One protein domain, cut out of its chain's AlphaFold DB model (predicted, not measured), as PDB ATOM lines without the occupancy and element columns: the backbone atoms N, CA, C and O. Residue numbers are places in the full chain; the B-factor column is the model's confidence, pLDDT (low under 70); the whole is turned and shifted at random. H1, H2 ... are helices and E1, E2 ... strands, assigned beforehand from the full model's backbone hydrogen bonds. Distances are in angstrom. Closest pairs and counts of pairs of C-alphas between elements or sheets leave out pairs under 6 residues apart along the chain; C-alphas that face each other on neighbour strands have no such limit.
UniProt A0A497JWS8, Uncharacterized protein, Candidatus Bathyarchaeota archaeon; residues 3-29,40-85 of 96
ATOM      1  N   ILE A   3     -17.828  40.405   4.497       83.69
ATOM      2  CA  ILE A   3     -16.696  39.998   3.658       83.69
ATOM      3  C   ILE A   3     -15.622  41.068   3.811       83.69
ATOM      4  O   ILE A   3     -15.882  42.239   3.542       83.69
ATOM      5  N   ILE A   4     -14.429  40.659   4.235       84.00
ATOM      6  CA  ILE A   4     -13.273  41.540   4.408       84.00
ATOM      7  C   ILE A   4     -12.242  41.208   3.333       84.00
ATOM      8  O   ILE A   4     -11.937  40.035   3.105       84.00
ATOM      9  N   SER A   5     -11.711  42.250   2.689       84.56
ATOM     10  CA  SER A   5     -10.589  42.164   1.757       84.56
ATOM     11  C   SER A   5      -9.544  43.209   2.120       84.56
ATOM     12  O   SER A   5      -9.805  44.404   2.002       84.56
ATOM     13  N   THR A   6      -8.363  42.768   2.543       86.00
ATOM     14  CA  THR A   6      -7.256  43.655   2.928       86.00
ATOM     15  C   THR A   6      -5.935  43.192   2.315       86.00
ATOM     16  O   THR A   6      -5.773  42.004   2.007       86.00
ATOM     17  N   PRO A   7      -4.974  44.106   2.087       86.31
ATOM     18  CA  PRO A   7      -3.659  43.723   1.597       86.31
ATOM     19  C   PRO A   7      -2.872  42.970   2.683       86.31
ATOM     20  O   PRO A   7      -2.904  43.324   3.863       86.31
ATOM     21  N   ASN A   8      -2.138  41.933   2.273       88.56
ATOM     22  CA  ASN A   8      -1.384  41.051   3.163       88.56
ATOM     23  C   ASN A   8       0.097  41.455   3.240       88.56
ATOM     24  O   ASN A   8       0.835  41.247   2.272       88.56
ATOM     25  N   ILE A   9       0.586  41.953   4.382       88.75
ATOM     26  CA  ILE A   9       2.021  42.293   4.519       88.75
ATOM     27  C   ILE A   9       2.926  41.056   4.465       88.75
ATOM     28  O   ILE A   9       4.077  41.144   4.042       88.75
ATOM     29  N   ARG A  10       2.410  39.878   4.846       88.75
ATOM     30  CA  ARG A  10       3.178  38.624   4.866       88.75
ATOM     31  C   ARG A  10       3.338  37.982   3.494       88.75
ATOM     32  O   ARG A  10       4.057  36.992   3.370       88.75
ATOM     33  N   TYR A  11       2.743  38.562   2.453       88.88
ATOM     34  CA  TYR A  11       3.007  38.148   1.084       88.88
ATOM     35  C   TYR A  11       4.511  38.219   0.785       88.88
ATOM     36  O   TYR A  11       5.161  39.231   1.040       88.88
ATOM     37  N   TRP A  12       5.085  37.156   0.222       86.44
ATOM     38  CA  TRP A  12       6.541  37.020   0.112       86.44
ATOM     39  C   TRP A  12       7.214  38.174  -0.649       86.44
ATOM     40  O   TRP A  12       8.328  38.558  -0.308       86.44
ATOM     41  N   ARG A  13       6.540  38.781  -1.640       87.12
ATOM     42  CA  ARG A  13       7.075  39.950  -2.368       87.12
ATOM     43  C   ARG A  13       7.093  41.210  -1.505       87.12
ATOM     44  O   ARG A  13       8.001  42.023  -1.659       87.12
ATOM     45  N   HIS A  14       6.115  41.365  -0.614       89.12
ATOM     46  CA  HIS A  14       6.062  42.454   0.361       89.12
ATOM     47  C   HIS A  14       7.162  42.286   1.404       89.12
ATOM     48  O   HIS A  14       7.939  43.214   1.613       89.12
ATOM     49  N   LEU A  15       7.314  41.075   1.950       90.44
ATOM     50  CA  LEU A  15       8.412  40.754   2.861       90.44
ATOM     51  C   LEU A  15       9.773  40.966   2.197       90.44
ATOM     52  O   LEU A  15      10.618  41.625   2.781       90.44
ATOM     53  N   PHE A  16       9.975  40.496   0.964       89.81
ATOM     54  CA  PHE A  16      11.216  40.725   0.224       89.81
ATOM     55  C   PHE A  16      11.489  42.217  -0.018       89.81
ATOM     56  O   PHE A  16      12.622  42.671   0.115       89.81
ATOM     57  N   SER A  17      10.464  43.006  -0.357       89.12
ATOM     58  CA  SER A  17      10.614  44.461  -0.488       89.12
ATOM     59  C   SER A  17      11.050  45.100   0.830       89.12
ATOM     60  O   SER A  17      11.973  45.914   0.847       89.12
ATOM     61  N   LEU A  18      10.424  44.692   1.932       90.06
ATOM     62  CA  LEU A  18      10.716  45.212   3.257       90.06
ATOM     63  C   LEU A  18      12.128  44.828   3.719       90.06
ATOM     64  O   LEU A  18      12.894  45.698   4.118       90.06
ATOM     65  N   THR A  19      12.489  43.545   3.637       92.06
ATOM     66  CA  THR A  19      13.730  43.017   4.221       92.06
ATOM     67  C   THR A  19      14.950  43.202   3.328       92.06
ATOM     68  O   THR A  19      16.032  43.467   3.839       92.06
ATOM     69  N   VAL A  20      14.798  43.080   2.004       93.19
ATOM     70  CA  VAL A  20      15.930  43.129   1.062       93.19
ATOM     71  C   VAL A  20      16.074  44.504   0.426       93.19
ATOM     72  O   VAL A  20      17.189  44.993   0.273       93.19
ATOM     73  N   LYS A  21      14.965  45.154   0.049       91.44
ATOM     74  CA  LYS A  21      15.019  46.489  -0.576       91.44
ATOM     75  C   LYS A  21      14.951  47.631   0.439       91.44
ATOM     76  O   LYS A  21      15.163  48.774   0.040       91.44
ATOM     77  N   GLY A  22      14.616  47.348   1.701       88.31
ATOM     78  CA  GLY A  22      14.408  48.367   2.733       88.31
ATOM     79  C   GLY A  22      13.257  49.321   2.406       88.31
ATOM     80  O   GLY A  22      13.279  50.475   2.826       88.31
ATOM     81  N   ARG A  23      12.282  48.884   1.594       84.19
ATOM     82  CA  ARG A  23      11.166  49.721   1.134       84.19
ATOM     83  C   ARG A  23       9.839  49.113   1.532       84.19
ATOM     84  O   ARG A  23       9.557  47.961   1.186       84.19
ATOM     85  N   PHE A  24       9.016  49.925   2.186       84.50
ATOM     86  CA  PHE A  24       7.645  49.554   2.487       84.50
ATOM     87  C   PHE A  24       6.866  49.344   1.175       84.50
ATOM     88  O   PHE A  24       7.040  50.114   0.223       84.50
ATOM     89  N   PRO A  25       6.096  48.253   1.057       83.00
ATOM     90  CA  PRO A  25       5.284  48.010  -0.125       83.00
ATOM     91  C   PRO A  25       4.106  48.990  -0.151       83.00
ATOM     92  O   PRO A  25       3.480  49.232   0.875       83.00
ATOM     93  N   LYS A  26       3.753  49.504  -1.329       79.06
ATOM     94  CA  LYS A  26       2.640  50.453  -1.481       79.06
ATOM     95  C   LYS A  26       1.288  49.743  -1.473       79.06
ATOM     96  O   LYS A  26       1.138  48.729  -2.154       79.06
ATOM     97  N   THR A  27       0.309  50.284  -0.752       72.19
ATOM     98  CA  THR A  27      -1.067  49.750  -0.701       72.19
ATOM     99  C   THR A  27      -1.968  50.272  -1.817       72.19
ATOM    100  O   THR A  27      -2.970  49.627  -2.128       72.19
ATOM    101  N   SER A  28      -1.592  51.369  -2.481       69.88
ATOM    102  CA  SER A  28      -2.241  51.855  -3.701       69.88
ATOM    103  C   SER A  28      -1.229  52.263  -4.774       69.88
ATOM    104  O   SER A  28      -0.026  52.400  -4.530       69.88
ATOM    105  N   GLY A  29      -1.732  52.398  -6.003       60.59
ATOM    106  CA  GLY A  29      -0.961  52.840  -7.166       60.59
ATOM    107  C   GLY A  29      -0.872  54.359  -7.312       60.59
ATOM    108  O   GLY A  29      -0.258  54.820  -8.273       60.59
ATOM    109  N   HIS A  40      -4.442  50.190   5.586       78.38
ATOM    110  CA  HIS A  40      -3.419  49.493   6.359       78.38
ATOM    111  C   HIS A  40      -3.198  48.071   5.824       78.38
ATOM    112  O   HIS A  40      -4.129  47.420   5.343       78.38
ATOM    113  N   TYR A  41      -1.966  47.569   5.937       86.00
ATOM    114  CA  TYR A  41      -1.728  46.138   5.786       86.00
ATOM    115  C   TYR A  41      -2.188  45.368   7.013       86.00
ATOM    116  O   TYR A  41      -2.046  45.837   8.139       86.00
ATOM    117  N   PHE A  42      -2.630  44.138   6.773       88.38
ATOM    118  CA  PHE A  42      -2.991  43.199   7.820       88.38
ATOM    119  C   PHE A  42      -2.291  41.859   7.608       88.38
ATOM    120  O   PHE A  42      -1.852  41.514   6.505       88.38
ATOM    121  N   THR A  43      -2.204  41.082   8.676       88.56
ATOM    122  CA  THR A  43      -1.969  39.641   8.631       88.56
ATOM    123  C   THR A  43      -3.282  38.893   8.858       88.56
ATOM    124  O   THR A  43      -4.259  39.458   9.350       88.56
ATOM    125  N   TYR A  44      -3.322  37.599   8.523       85.38
ATOM    126  CA  TYR A  44      -4.485  36.761   8.842       85.38
ATOM    127  C   TYR A  44      -4.812  36.802  10.341       85.38
ATOM    128  O   TYR A  44      -5.975  36.940  10.698       85.38
ATOM    129  N   LYS A  45      -3.784  36.774  11.197       86.75
ATOM    130  CA  LYS A  45      -3.940  36.804  12.653       86.75
ATOM    131  C   LYS A  45      -4.551  38.117  13.151       86.75
ATOM    132  O   LYS A  45      -5.387  38.070  14.046       86.75
ATOM    133  N   ASP A  46      -4.175  39.251  12.560       90.31
ATOM    134  CA  ASP A  46      -4.745  40.556  12.929       90.31
ATOM    135  C   ASP A  46      -6.246  40.596  12.630       90.31
ATOM    136  O   ASP A  46      -7.034  41.033  13.463       90.31
ATOM    137  N   ILE A  47      -6.650  40.087  11.459       88.75
ATOM    138  CA  ILE A  47      -8.063  40.032  11.077       88.75
ATOM    139  C   ILE A  47      -8.832  39.046  11.963       88.75
ATOM    140  O   ILE A  47      -9.919  39.374  12.420       88.75
ATOM    141  N   GLU A  48      -8.273  37.868  12.252       87.75
ATOM    142  CA  GLU A  48      -8.904  36.892  13.152       87.75
ATOM    143  C   GLU A  48      -9.126  37.443  14.559       87.75
ATOM    144  O   GLU A  48     -10.211  37.277  15.114       87.75
ATOM    145  N   LEU A  49      -8.118  38.115  15.121       90.44
ATOM    146  CA  LEU A  49      -8.220  38.722  16.441       90.44
ATOM    147  C   LEU A  49      -9.312  39.795  16.450       90.44
ATOM    148  O   LEU A  49     -10.244  39.697  17.247       90.44
ATOM    149  N   LEU A  50      -9.263  40.731  15.496       89.94
ATOM    150  CA  LEU A  50     -10.249  41.804  15.362       89.94
ATOM    151  C   LEU A  50     -11.679  41.258  15.260       89.94
ATOM    152  O   LEU A  50     -12.595  41.765  15.902       89.94
ATOM    153  N   LEU A  51     -11.877  40.214  14.459       89.12
ATOM    154  CA  LEU A  51     -13.183  39.589  14.274       89.12
ATOM    155  C   LEU A  51     -13.672  38.898  15.545       89.12
ATOM    156  O   LEU A  51     -14.824  39.091  15.940       89.12
ATOM    157  N   SER A  52     -12.792  38.154  16.216       87.38
ATOM    158  CA  SER A  52     -13.125  37.471  17.466       87.38
ATOM    159  C   SER A  52     -13.531  38.450  18.574       87.38
ATOM    160  O   SER A  52     -14.542  38.232  19.239       87.38
ATOM    161  N   GLU A  53     -12.826  39.579  18.700       91.25
ATOM    162  CA  GLU A  53     -13.116  40.642  19.673       91.25
ATOM    163  C   GLU A  53     -14.480  41.306  19.439       91.25
ATOM    164  O   GLU A  53     -15.112  41.785  20.379       91.25
ATOM    165  N   HIS A  54     -14.973  41.297  18.197       90.06
ATOM    166  CA  HIS A  54     -16.241  41.920  17.811       90.06
ATOM    167  C   HIS A  54     -17.384  40.911  17.638       90.06
ATOM    168  O   HIS A  54     -18.453  41.254  17.121       90.06
ATOM    169  N   GLY A  55     -17.184  39.669  18.088       89.06
ATOM    170  CA  GLY A  55     -18.213  38.639  18.063       89.06
ATOM    171  C   GLY A  55     -18.527  38.138  16.655       89.06
ATOM    172  O   GLY A  55     -19.697  37.916  16.326       89.06
ATOM    173  N   PHE A  56     -17.502  37.948  15.830       88.12
ATOM    174  CA  PHE A  56     -17.616  37.266  14.547       88.12
ATOM    175  C   PHE A  56     -16.989  35.870  14.593       88.12
ATOM    176  O   PHE A  56     -16.000  35.622  15.285       88.12
ATOM    177  N   GLU A  57     -17.608  34.953  13.855       84.31
ATOM    178  CA  GLU A  57     -17.130  33.595  13.622       84.31
ATOM    179  C   GLU A  57     -16.576  33.470  12.197       84.31
ATOM    180  O   GLU A  57     -17.299  33.700  11.212       84.31
ATOM    181  N   VAL A  58     -15.317  33.023  12.103       82.50
ATOM    182  CA  VAL A  58     -14.613  32.847  10.832       82.50
ATOM    183  C   VAL A  58     -15.116  31.627  10.084       82.50
ATOM    184  O   VAL A  58     -14.781  30.495  10.423       82.50
ATOM    185  N   LEU A  59     -15.885  31.850   9.014       77.50
ATOM    186  CA  LEU A  59     -16.496  30.764   8.243       77.50
ATOM    187  C   LEU A  59     -15.558  30.220   7.165       77.50
ATOM    188  O   LEU A  59     -15.499  29.015   6.936       77.50
ATOM    189  N   VAL A  60     -14.868  31.107   6.439       76.19
ATOM    190  CA  VAL A  60     -14.014  30.723   5.305       76.19
ATOM    191  C   VAL A  60     -12.835  31.682   5.166       76.19
ATOM    192  O   VAL A  60     -13.022  32.892   5.040       76.19
ATOM    193  N   LYS A  61     -11.626  31.118   5.053       75.69
ATOM    194  CA  LYS A  61     -10.413  31.820   4.610       75.69
ATOM    195  C   LYS A  61     -10.104  31.399   3.175       75.69
ATOM    196  O   LYS A  61      -9.742  30.247   2.950       75.69
ATOM    197  N   ARG A  62     -10.228  32.297   2.192       69.38
ATOM    198  CA  ARG A  62      -9.800  31.993   0.813       69.38
ATOM    199  C   ARG A  62      -8.401  32.541   0.549       69.38
ATOM    200  O   ARG A  62      -8.094  33.683   0.877       69.38
ATOM    201  N   SER A  63      -7.574  31.707  -0.076       60.16
ATOM    202  CA  SER A  63      -6.325  32.106  -0.724       60.16
ATOM    203  C   SER A  63      -6.498  31.990  -2.233       60.16
ATOM    204  O   SER A  63      -7.173  31.077  -2.707       60.16
ATOM    205  N   VAL A  64      -5.854  32.875  -2.989       57.84
ATOM    206  CA  VAL A  64      -5.909  32.871  -4.461       57.84
ATOM    207  C   VAL A  64      -5.213  31.629  -5.065       57.84
ATOM    208  O   VAL A  64      -5.442  31.308  -6.224       57.84
ATOM    209  N   PHE A  65      -4.416  30.879  -4.283       58.28
ATOM    210  CA  PHE A  65      -3.527  29.818  -4.796       58.28
ATOM    211  C   PHE A  65      -3.750  28.395  -4.240       58.28
ATOM    212  O   PHE A  65      -2.875  27.545  -4.390       58.28
ATOM    213  N   GLY A  66      -4.886  28.094  -3.600       55.53
ATOM    214  CA  GLY A  66      -5.298  26.708  -3.282       55.53
ATOM    215  C   GLY A  66      -4.417  25.905  -2.302       55.53
ATOM    216  O   GLY A  66      -4.724  24.750  -2.026       55.53
ATOM    217  N   LYS A  67      -3.338  26.481  -1.751       62.38
ATOM    218  CA  LYS A  67      -2.464  25.839  -0.751       62.38
ATOM    219  C   LYS A  67      -2.772  26.360   0.652       62.38
ATOM    220  O   LYS A  67      -2.303  27.431   1.034       62.38
ATOM    221  N   GLU A  68      -3.511  25.568   1.425       62.38
ATOM    222  CA  GLU A  68      -3.989  25.880   2.784       62.38
ATOM    223  C   GLU A  68      -2.865  26.325   3.742       62.38
ATOM    224  O   GLU A  68      -3.035  27.270   4.507       62.38
ATOM    225  N   PHE A  69      -1.697  25.676   3.664       58.81
ATOM    226  CA  PHE A  69      -0.570  25.893   4.580       58.81
ATOM    227  C   PHE A  69       0.301  27.115   4.229       58.81
ATOM    228  O   PHE A  69       0.896  27.728   5.106       58.81
ATOM    229  N   LEU A  70       0.365  27.511   2.954       67.69
ATOM    230  CA  LEU A  70       1.196  28.637   2.492       67.69
ATOM    231  C   LEU A  70       0.379  29.907   2.215       67.69
ATOM    232  O   LEU A  70       0.907  30.883   1.675       67.69
ATOM    233  N   LYS A  71      -0.908  29.909   2.585       71.00
ATOM    234  CA  LYS A  71      -1.850  31.003   2.306       71.00
ATOM    235  C   LYS A  71      -1.367  32.360   2.801       71.00
ATOM    236  O   LYS A  71      -1.546  33.359   2.109       71.00
ATOM    237  N   GLU A  72      -0.684  32.374   3.942       71.00
ATOM    238  CA  GLU A  72      -0.164  33.588   4.573       71.00
ATOM    239  C   GLU A  72       0.966  34.244   3.772       71.00
ATOM    240  O   GLU A  72       1.152  35.452   3.872       71.00
ATOM    241  N   PHE A  73       1.688  33.471   2.955       75.44
ATOM    242  CA  PHE A  73       2.864  33.941   2.221       75.44
ATOM    243  C   PHE A  73       2.642  34.054   0.710       75.44
ATOM    244  O   PHE A  73       3.333  34.828   0.045       75.44
ATOM    245  N   LEU A  74       1.691  33.301   0.151       75.94
ATOM    246  CA  LEU A  74       1.426  33.268  -1.291       75.94
ATOM    247  C   LEU A  74       0.279  34.183  -1.728       75.94
ATOM    248  O   LEU A  74       0.200  34.515  -2.909       75.94
ATOM    249  N   SER A  75      -0.593  34.600  -0.808       75.75
ATOM    250  CA  SER A  75      -1.724  35.468  -1.142       75.75
ATOM    251  C   SER A  75      -1.359  36.943  -0.950       75.75
ATOM    252  O   SER A  75      -0.982  37.312   0.164       75.75
ATOM    253  N   PRO A  76      -1.489  37.803  -1.979       73.75
ATOM    254  CA  PRO A  76      -1.277  39.245  -1.837       73.75
ATOM    255  C   PRO A  76      -2.406  39.934  -1.052       73.75
ATOM    256  O   PRO A  76      -2.192  41.004  -0.486       73.75
ATOM    257  N   SER A  77      -3.586  39.311  -0.988       75.44
ATOM    258  CA  SER A  77      -4.747  39.777  -0.231       75.44
ATOM    259  C   SER A  77      -5.262  38.711   0.736       75.44
ATOM    260  O   SER A  77      -5.130  37.506   0.496       75.44
ATOM    261  N   ILE A  78      -5.860  39.168   1.833       80.81
ATOM    262  CA  ILE A  78      -6.607  38.360   2.796       80.81
ATOM    263  C   ILE A  78      -8.083  38.498   2.447       80.81
ATOM    264  O   ILE A  78      -8.592  39.613   2.424       80.81
ATOM    265  N   ILE A  79      -8.763  37.378   2.179       81.31
ATOM    266  CA  ILE A  79     -10.213  37.347   1.958       81.31
ATOM    267  C   ILE A  79     -10.844  36.437   3.000       81.31
ATOM    268  O   ILE A  79     -10.551  35.234   3.052       81.31
ATOM    269  N   ILE A  80     -11.716  37.024   3.811       82.44
ATOM    270  CA  ILE A  80     -12.346  36.362   4.947       82.44
ATOM    271  C   ILE A  80     -13.858  36.616   4.917       82.44
ATOM    272  O   ILE A  80     -14.307  37.738   4.665       82.44
ATOM    273  N   LYS A  81     -14.638  35.547   5.120       83.25
ATOM    274  CA  LYS A  81     -16.105  35.571   5.169       83.25
ATOM    275  C   LYS A  81     -16.581  35.190   6.567       83.25
ATOM    276  O   LYS A  81     -16.221  34.126   7.061       83.25
ATOM    277  N   GLU A  82     -17.477  36.006   7.116       81.25
ATOM    278  CA  GLU A  82     -17.872  35.955   8.525       81.25
ATOM    279  C   GLU A  82     -19.389  36.018   8.731       81.25
ATOM    280  O   GLU A  82     -20.148  36.589   7.924       81.25
ATOM    281  N   ARG A  83     -19.811  35.517   9.895       83.94
ATOM    282  CA  ARG A  83     -21.141  35.719  10.479       83.94
ATOM    283  C   ARG A  83     -20.990  36.220  11.920       83.94
ATOM    284  O   ARG A  83     -20.095  35.787  12.630       83.94
ATOM    285  N   LYS A  84     -21.857  37.145  12.335       83.00
ATOM    286  CA  LYS A  84     -21.910  37.647  13.714       83.00
ATOM    287  C   LYS A  84     -22.581  36.602  14.611       83.00
ATOM    288  O   LYS A  84     -23.573  36.017  14.177       83.00
ATOM    289  N   TYR A  85     -22.083  36.393  15.826       76.81
ATOM    290  CA  TYR A  85     -22.796  35.592  16.821       76.81
ATOM    291  C   TYR A  85     -24.138  36.260  17.159       76.81
ATOM    292  O   TYR A  85     -24.182  37.442  17.508       76.81
TER     293      TYR A  85
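This is residues 3 to 29 and 40 to 85 of the 96 residues of an uncharacterized protein of Candidatus Bathyarchaeota archaeon (UniProt A0A497JWS8). A small sheet of three strands, E1 E3 E2, has H2 over one face in two layers, a sheet and a helix, while H1 lies beyond one end and lengthens the outline. The printed part has 73 residues, with three named helices and three named strands in the order E1, H1, H2, E2, H3, E3 along the chain; the sheet is antiparallel, and the class is mixed, helices and strands. The whole is only just compact, close to loose, with a radius of gyration of the C-alphas of 13.1 A and spans of 43 by 24 by 20 A.

Start at E1, residues 3 to 7, antiparallel to E3, residues 77 to 84; N 4 and O 80, 3.0 A apart, are within hydrogen-bond range. On to H1, residues 12 to 19: it is not on the sheet. H2, residues 44 to 53, is on it, over E3, at a height over the sheet of 8.7 A; the closest C-alphas, of Tyr 44 and Ile 78, are 6.6 A apart. E2, residues 56 to 62, is antiparallel to E3, with N 57 and O 83 2.9 A apart. H3, residues 71 to 74, only grazes the sheet. In H1 and H2 every O i to N i+4 pair is within hydrogen-bond range; H3 is too short for one.

Find C-alpha 3 at (-16.696, 39.998, 3.658), where E1 begins. H2 spans 14.4 A, E2 16.7 A and E3 22.2 A, to C-alpha 84 at (-21.910, 37.647, 13.714).

Residues 30 to 39 are not printed; C-alphas 29 and 40 are 14.1 A apart. The pLDDT is under 70 at residues 28 to 29 and 62 to 70.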